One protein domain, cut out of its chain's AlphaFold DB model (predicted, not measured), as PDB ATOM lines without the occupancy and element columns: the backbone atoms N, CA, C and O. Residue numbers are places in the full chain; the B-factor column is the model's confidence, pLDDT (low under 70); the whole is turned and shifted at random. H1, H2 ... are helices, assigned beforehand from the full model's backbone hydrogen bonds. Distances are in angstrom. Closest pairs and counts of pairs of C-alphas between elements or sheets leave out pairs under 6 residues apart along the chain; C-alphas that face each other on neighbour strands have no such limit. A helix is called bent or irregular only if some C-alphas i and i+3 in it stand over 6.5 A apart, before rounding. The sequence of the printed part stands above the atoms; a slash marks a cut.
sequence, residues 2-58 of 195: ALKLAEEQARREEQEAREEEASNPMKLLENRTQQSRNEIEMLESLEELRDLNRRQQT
ATOM      1  N   ALA A   2     198.820  74.709  -8.361       73.44
ATOM      2  CA  ALA A   2     199.373  73.947  -7.227       73.44
ATOM      3  C   ALA A   2     199.080  72.430  -7.260       73.44
ATOM      4  O   ALA A   2     199.994  71.641  -7.075       73.44
ATOM      5  N   LEU A   3     197.846  72.016  -7.581       75.44
ATOM      6  CA  LEU A   3     197.491  70.590  -7.712       75.44
ATOM      7  C   LEU A   3     198.313  69.862  -8.784       75.44
ATOM      8  O   LEU A   3     198.774  68.754  -8.557       75.44
ATOM      9  N   LYS A   4     198.546  70.518  -9.926       77.19
ATOM     10  CA  LYS A   4     199.325  69.953 -11.035       77.19
ATOM     11  C   LYS A   4     200.815  69.841 -10.693       77.19
ATOM     12  O   LYS A   4     201.464  68.900 -11.122       77.19
ATOM     13  N   LEU A   5     201.336  70.790  -9.913       80.38
ATOM     14  CA  LEU A   5     202.721  70.764  -9.442       80.38
ATOM     15  C   LEU A   5     202.929  69.673  -8.375       80.38
ATOM     16  O   LEU A   5     203.937  68.980  -8.411       80.38
ATOM     17  N   ALA A   6     201.955  69.488  -7.478       79.81
ATOM     18  CA  ALA A   6     201.978  68.437  -6.459       79.81
ATOM     19  C   ALA A   6     201.865  67.030  -7.072       79.81
ATOM     20  O   ALA A   6     202.576  66.119  -6.664       79.81
ATOM     21  N   GLU A   7     201.011  66.859  -8.081       84.31
ATOM     22  CA  GLU A   7     200.888  65.601  -8.827       84.31
ATOM     23  C   GLU A   7     202.172  65.268  -9.605       84.31
ATOM     24  O   GLU A   7     202.611  64.120  -9.623       84.31
ATOM     25  N   GLU A   8     202.814  66.271 -10.216       84.94
ATOM     26  CA  GLU A   8     204.081  66.075 -10.926       84.94
ATOM     27  C   GLU A   8     205.228  65.707  -9.974       84.94
ATOM     28  O   GLU A   8     206.029  64.835 -10.307       84.94
ATOM     29  N   GLN A   9     205.289  66.319  -8.789       85.12
ATOM     30  CA  GLN A   9     206.273  65.970  -7.760       85.12
ATOM     31  C   GLN A   9     206.064  64.548  -7.234       85.12
ATOM     32  O   GLN A   9     207.005  63.762  -7.262       85.12
ATOM     33  N   ALA A  10     204.830  64.175  -6.879       83.00
ATOM     34  CA  ALA A  10     204.519  62.824  -6.407       83.00
ATOM     35  C   ALA A  10     204.874  61.745  -7.444       83.00
ATOM     36  O   ALA A  10     205.418  60.696  -7.105       83.00
ATOM     37  N   ARG A  11     204.617  62.013  -8.731       84.12
ATOM     38  CA  ARG A  11     204.964  61.088  -9.815       84.12
ATOM     39  C   ARG A  11     206.475  60.972 -10.032       84.12
ATOM     40  O   ARG A  11     206.943  59.884 -10.359       84.12
ATOM     41  N   ARG A  12     207.228  62.068  -9.895       84.69
ATOM     42  CA  ARG A  12     208.698  62.036  -9.993       84.69
ATOM     43  C   ARG A  12     209.311  61.274  -8.828       84.69
ATOM     44  O   ARG A  12     210.127  60.400  -9.071       84.69
ATOM     45  N   GLU A  13     208.851  61.527  -7.608       82.88
ATOM     46  CA  GLU A  13     209.306  60.808  -6.412       82.88
ATOM     47  C   GLU A  13     209.011  59.303  -6.510       82.88
ATOM     48  O   GLU A  13     209.853  58.480  -6.165       82.88
ATOM     49  N   GLU A  14     207.850  58.915  -7.050       83.69
ATOM     50  CA  GLU A  14     207.523  57.503  -7.286       83.69
ATOM     51  C   GLU A  14     208.439  56.852  -8.338       83.69
ATOM     52  O   GLU A  14     208.794  55.679  -8.218       83.69
ATOM     53  N   GLN A  15     208.826  57.592  -9.378       81.81
ATOM     54  CA  GLN A  15     209.740  57.101 -10.413       81.81
ATOM     55  C   GLN A  15     211.172  56.982  -9.890       81.81
ATOM     56  O   GLN A  15     211.778  55.928 -10.063       81.81
ATOM     57  N   GLU A  16     211.670  58.003  -9.193       81.25
ATOM     58  CA  GLU A  16     212.985  57.994  -8.548       81.25
ATOM     59  C   GLU A  16     213.080  56.846  -7.533       81.25
ATOM     60  O   GLU A  16     214.037  56.075  -7.567       81.25
ATOM     61  N   ALA A  17     212.033  56.621  -6.730       81.12
ATOM     62  CA  ALA A  17     211.964  55.470  -5.836       81.12
ATOM     63  C   ALA A  17     212.049  54.141  -6.605       81.12
ATOM     64  O   ALA A  17     212.875  53.295  -6.277       81.12
ATOM     65  N   ARG A  18     211.257  53.948  -7.670       81.38
ATOM     66  CA  ARG A  18     211.303  52.715  -8.485       81.38
ATOM     67  C   ARG A  18     212.672  52.488  -9.144       81.38
ATOM     68  O   ARG A  18     213.097  51.342  -9.285       81.38
ATOM     69  N   GLU A  19     213.368  53.550  -9.542       80.19
ATOM     70  CA  GLU A  19     214.711  53.487 -10.136       80.19
ATOM     71  C   GLU A  19     215.799  53.168  -9.092       80.19
ATOM     72  O   GLU A  19     216.707  52.367  -9.351       80.19
ATOM     73  N   GLU A  20     215.682  53.705  -7.877       77.88
ATOM     74  CA  GLU A  20     216.526  53.339  -6.733       77.88
ATOM     75  C   GLU A  20     216.320  51.872  -6.312       77.88
ATOM     76  O   GLU A  20     217.278  51.170  -5.983       77.88
ATOM     77  N   GLU A  21     215.085  51.367  -6.379       79.56
ATOM     78  CA  GLU A  21     214.764  49.959  -6.112       79.56
ATOM     79  C   GLU A  21     215.342  49.003  -7.160       79.56
ATOM     80  O   GLU A  21     215.789  47.908  -6.818       79.56
ATOM     81  N   ALA A  22     215.351  49.414  -8.430       78.88
ATOM     82  CA  ALA A  22     215.887  48.614  -9.528       78.88
ATOM     83  C   ALA A  22     217.423  48.608  -9.559       78.88
ATOM     84  O   ALA A  22     218.034  47.608  -9.940       78.88
ATOM     85  N   SER A  23     218.053  49.711  -9.156       87.38
ATOM     86  CA  SER A  23     219.514  49.824  -9.099       87.38
ATOM     87  C   SER A  23     220.116  49.169  -7.852       87.38
ATOM     88  O   SER A  23     221.266  48.724  -7.894       87.38
ATOM     89  N   ASN A  24     219.350  49.043  -6.759       91.31
ATOM     90  CA  ASN A  24     219.805  48.407  -5.525       91.31
ATOM     91  C   ASN A  24     219.331  46.939  -5.404       91.31
ATOM     92  O   ASN A  24     218.146  46.684  -5.167       91.31
ATOM     93  N   PRO A  25     220.244  45.948  -5.432       91.06
ATOM     94  CA  PRO A  25     219.873  44.532  -5.379       91.06
ATOM     95  C   PRO A  25     219.157  44.123  -4.082       91.06
ATOM     96  O   PRO A  25     218.312  43.228  -4.107       91.06
ATOM     97  N   MET A  26     219.452  44.773  -2.949       90.50
ATOM     98  CA  MET A  26     218.776  44.476  -1.680       90.50
ATOM     99  C   MET A  26     217.305  44.879  -1.716       90.50
ATOM    100  O   MET A  26     216.454  44.171  -1.177       90.50
ATOM    101  N   LYS A  27     216.996  45.996  -2.377       91.75
ATOM    102  CA  LYS A  27     215.633  46.507  -2.419       91.75
ATOM    103  C   LYS A  27     214.769  45.807  -3.464       91.75
ATOM    104  O   LYS A  27     213.585  45.594  -3.229       91.75
ATOM    105  N   LEU A  28     215.379  45.308  -4.537       90.31
ATOM    106  CA  LEU A  28     214.727  44.368  -5.448       90.31
ATOM    107  C   LEU A  28     214.261  43.097  -4.722       90.31
ATOM    108  O   LEU A  28     213.146  42.621  -4.953       90.31
ATOM    109  N   LEU A  29     215.090  42.552  -3.823       93.12
ATOM    110  CA  LEU A  29     214.709  41.404  -2.998       93.12
ATOM    111  C   LEU A  29     213.543  41.761  -2.069       93.12
ATOM    112  O   LEU A  29     212.570  41.012  -2.002       93.12
ATOM    113  N   GLU A  30     213.609  42.912  -1.399       91.06
ATOM    114  CA  GLU A  30     212.532  43.399  -0.534       91.06
ATOM    115  C   GLU A  30     211.208  43.542  -1.299       91.06
ATOM    116  O   GLU A  30     210.208  42.957  -0.883       91.06
ATOM    117  N   ASN A  31     211.205  44.213  -2.454       92.12
ATOM    118  CA  ASN A  31     210.016  44.383  -3.292       92.12
ATOM    119  C   ASN A  31     209.454  43.018  -3.725       92.12
ATOM    120  O   ASN A  31     208.264  42.761  -3.569       92.12
ATOM    121  N   ARG A  32     210.310  42.069  -4.130       93.31
ATOM    122  CA  ARG A  32     209.872  40.701  -4.453       93.31
ATOM    123  C   ARG A  32     209.205  39.996  -3.264       93.31
ATOM    124  O   ARG A  32     208.211  39.295  -3.449       93.31
ATOM    125  N   THR A  33     209.716  40.176  -2.044       94.56
ATOM    126  CA  THR A  33     209.074  39.616  -0.838       94.56
ATOM    127  C   THR A  33     207.766  40.322  -0.488       94.56
ATOM    128  O   THR A  33     206.816  39.659  -0.082       94.56
ATOM    129  N   GLN A  34     207.688  41.642  -0.673       95.38
ATOM    130  CA  GLN A  34     206.467  42.415  -0.455       95.38
ATOM    131  C   GLN A  34     205.388  42.036  -1.475       95.38
ATOM    132  O   GLN A  34     204.255  41.790  -1.084       95.38
ATOM    133  N   GLN A  35     205.741  41.875  -2.753       95.69
ATOM    134  CA  GLN A  35     204.836  41.370  -3.788       95.69
ATOM    135  C   GLN A  35     204.271  40.000  -3.415       95.69
ATOM    136  O   GLN A  35     203.060  39.811  -3.459       95.69
ATOM    137  N   SER A  36     205.131  39.072  -2.979       95.81
ATOM    138  CA  SER A  36     204.685  37.748  -2.535       95.81
ATOM    139  C   SER A  36     203.740  37.823  -1.332       95.81
ATOM    140  O   SER A  36     202.768  37.078  -1.286       95.81
ATOM    141  N   ARG A  37     203.979  38.728  -0.373       97.19
ATOM    142  CA  ARG A  37     203.067  38.940   0.764       97.19
ATOM    143  C   ARG A  37     201.725  39.510   0.323       97.19
ATOM    144  O   ARG A  37     200.697  38.990   0.736       97.19
ATOM    145  N   ASN A  38     201.738  40.522  -0.539       97.31
ATOM    146  CA  ASN A  38     200.525  41.159  -1.043       97.31
ATOM    147  C   ASN A  38     199.676  40.175  -1.863       97.31
ATOM    148  O   ASN A  38     198.452  40.193  -1.777       97.31
ATOM    149  N   GLU A  39     200.314  39.299  -2.647       96.44
ATOM    150  CA  GLU A  39     199.624  38.238  -3.386       96.44
ATOM    151  C   GLU A  39     198.943  37.248  -2.433       96.44
ATOM    152  O   GLU A  39     197.776  36.913  -2.634       96.44
ATOM    153  N   ILE A  40     199.636  36.832  -1.369       97.00
ATOM    154  CA  ILE A  40     199.075  35.934  -0.352       97.00
ATOM    155  C   ILE A  40     197.902  36.599   0.378       97.00
ATOM    156  O   ILE A  40     196.844  35.990   0.477       97.00
ATOM    157  N   GLU A  41     198.051  37.844   0.833       97.12
ATOM    158  CA  GLU A  41     196.986  38.590   1.520       97.12
ATOM    159  C   GLU A  41     195.756  38.774   0.620       97.12
ATOM    160  O   GLU A  41     194.615  38.596   1.049       97.12
ATOM    161  N   MET A  42     195.970  39.067  -0.665       97.25
ATOM    162  CA  MET A  42     194.881  39.158  -1.632       97.25
ATOM    163  C   MET A  42     194.165  37.810  -1.794       97.25
ATOM    164  O   MET A  42     192.934  37.776  -1.778       97.25
ATOM    165  N   LEU A  43     194.901  36.704  -1.930       97.12
ATOM    166  CA  LEU A  43     194.311  35.365  -2.029       97.12
ATOM    167  C   LEU A  43     193.542  34.979  -0.758       97.12
ATOM    168  O   LEU A  43     192.426  34.472  -0.866       97.12
ATOM    169  N   GLU A  44     194.088  35.280   0.417       96.75
ATOM    170  CA  GLU A  44     193.436  35.062   1.711       96.75
ATOM    171  C   GLU A  44     192.129  35.857   1.812       96.75
ATOM    172  O   GLU A  44     191.090  35.298   2.161       96.75
ATOM    173  N   SER A  45     192.129  37.130   1.400       97.06
ATOM    174  CA  SER A  45     190.912  37.952   1.388       97.06
ATOM    175  C   SER A  45     189.824  37.381   0.467       97.06
ATOM    176  O   SER A  45     188.633  37.407   0.787       97.06
ATOM    177  N   LEU A  46     190.218  36.818  -0.682       97.12
ATOM    178  CA  LEU A  46     189.292  36.169  -1.608       97.12
ATOM    179  C   LEU A  46     188.745  34.864  -1.029       97.12
ATOM    180  O   LEU A  46     187.564  34.562  -1.221       97.12
ATOM    181  N   GLU A  47     189.575  34.093  -0.331       96.38
ATOM    182  CA  GLU A  47     189.150  32.880   0.361       96.38
ATOM    183  C   GLU A  47     188.187  33.199   1.511       96.38
ATOM    184  O   GLU A  47     187.127  32.578   1.595       96.38
ATOM    185  N   GLU A  48     188.459  34.227   2.315       96.12
ATOM    186  CA  GLU A  48     187.546  34.683   3.367       96.12
ATOM    187  C   GLU A  48     186.180  35.083   2.787       96.12
ATOM    188  O   GLU A  48     185.134  34.681   3.304       96.12
ATOM    189  N   LEU A  49     186.162  35.808   1.660       96.44
ATOM    190  CA  LEU A  49     184.924  36.151   0.956       96.44
ATOM    191  C   LEU A  49     184.193  34.912   0.425       96.44
ATOM    192  O   LEU A  49     182.962  34.847   0.492       96.44
ATOM    193  N   ARG A  50     184.922  33.917  -0.095       96.44
ATOM    194  CA  ARG A  50     184.344  32.636  -0.532       96.44
ATOM    195  C   ARG A  50     183.734  31.879   0.638       96.44
ATOM    196  O   ARG A  50     182.622  31.371   0.507       96.44
ATOM    197  N   ASP A  51     184.413  31.825   1.772       95.56
ATOM    198  CA  ASP A  51     183.933  31.149   2.972       95.56
ATOM    199  C   ASP A  51     182.743  31.864   3.605       95.56
ATOM    200  O   ASP A  51     181.777  31.219   4.020       95.56
ATOM    201  N   LEU A  52     182.748  33.195   3.615       96.19
ATOM    202  CA  LEU A  52     181.598  33.996   4.014       96.19
ATOM    203  C   LEU A  52     180.409  33.726   3.090       96.19
ATOM    204  O   LEU A  52     179.306  33.480   3.579       96.19
ATOM    205  N   ASN A  53     180.631  33.694   1.773       93.44
ATOM    206  CA  ASN A  53     179.588  33.373   0.806       93.44
ATOM    207  C   ASN A  53     179.030  31.959   1.026       93.44
ATOM    208  O   ASN A  53     177.818  31.801   1.086       93.44
ATOM    209  N   ARG A  54     179.890  30.958   1.254       92.00
ATOM    210  CA  ARG A  54     179.477  29.583   1.589       92.00
ATOM    211  C   ARG A  54     178.634  29.521   2.861       92.00
ATOM    212  O   ARG A  54     177.616  28.840   2.881       92.00
ATOM    213  N   ARG A  55     179.032  30.232   3.922       92.69
ATOM    214  CA  ARG A  55     178.286  30.276   5.197       92.69
ATOM    215  C   ARG A  55     176.942  30.988   5.065       92.69
ATOM    216  O   ARG A  55     175.996  30.626   5.754       92.69
ATOM    217  N   GLN A  56     176.875  32.016   4.222       90.62
ATOM    218  CA  GLN A  56     175.669  32.814   3.997       90.62
ATOM    219  C   GLN A  56     174.788  32.275   2.868       90.62
ATOM    220  O   GLN A  56     173.684  32.786   2.684       90.62
ATOM    221  N   GLN A  57     175.240  31.264   2.120       89.38
ATOM    222  CA  GLN A  57     174.470  30.644   1.053       89.38
ATOM    223  C   GLN A  57     173.211  30.001   1.641       89.38
ATOM    224  O   GLN A  57     173.220  28.891   2.172       89.38
ATOM    225  N   THR A  58     172.100  30.725   1.548       87.06
ATOM    226  CA  THR A  58     170.778  30.214   1.885       87.06
ATOM    227  C   THR A  58     170.370  29.186   0.841       87.06
ATOM    228  O   THR A  58     170.395  29.467  -0.358       87.06
TER     229      THR A  58
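Overview. This is residues 2 to 58 of the 195 residues of the protein "splicing factor YJU2 isoform X2" of Drosophila lebanonensis (UniProt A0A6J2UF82). Two long helices, H1 and then H2, meet end to end at a sharp corner and spread from it as an open L or V, with H2 the longer arm. Each arm sticks out from the corner: residues 2 to 17 of H1 and residues 32 to 58, of which 32 to 56 belong to H2, stand free. The printed part has 57 residues with two named helices and no named strand, and its class is all helix. It is extended, with a radius of gyration of the C-alphas of 18.7 A, and its C-alphas span 52 by 35 by 7 A, an outline only just flat.

Arrangement. Start with H1, residues 2 to 23, and go on through the tight link of one residue, Asn 24, into H2, residues 25 to 56. H1 and H2 touch only at the corner by this link, H1 with residues 21 to 22 alone and H2 with residues 27 to 31 alone. Look there for their closest C-alphas, those of Glu 21 and Lys 27, 5.1 A apart. The helices run opposite ways at a steep tilt of 69.6 degrees, only just short of about perpendicular, and their centres are 26.1 A apart. In H1 and H2 every O i to N i+4 pair is within hydrogen-bond range.

Along the chain. Find C-alpha 2 at (199.373, 73.947, -7.227); from there H1 runs 31.5 A to C-alpha 23 at (219.514, 49.824, -9.099). H2 begins at C-alpha 25, at (219.873, 44.532, -5.379), and runs 46.7 A to C-alpha 56 at (175.669, 32.814, 3.997). Neither helix is bent.

Size, cuts and confidence. The two C-alphas farthest apart are those of Ser 23 and Thr 58, 53.7 A. The printed part has no cut, and its one link between helices is tight. In this predicted model the mean pLDDT of the printed part is 89.2, with 81 for H1 and 95 for H2, and no printed residue is under 70.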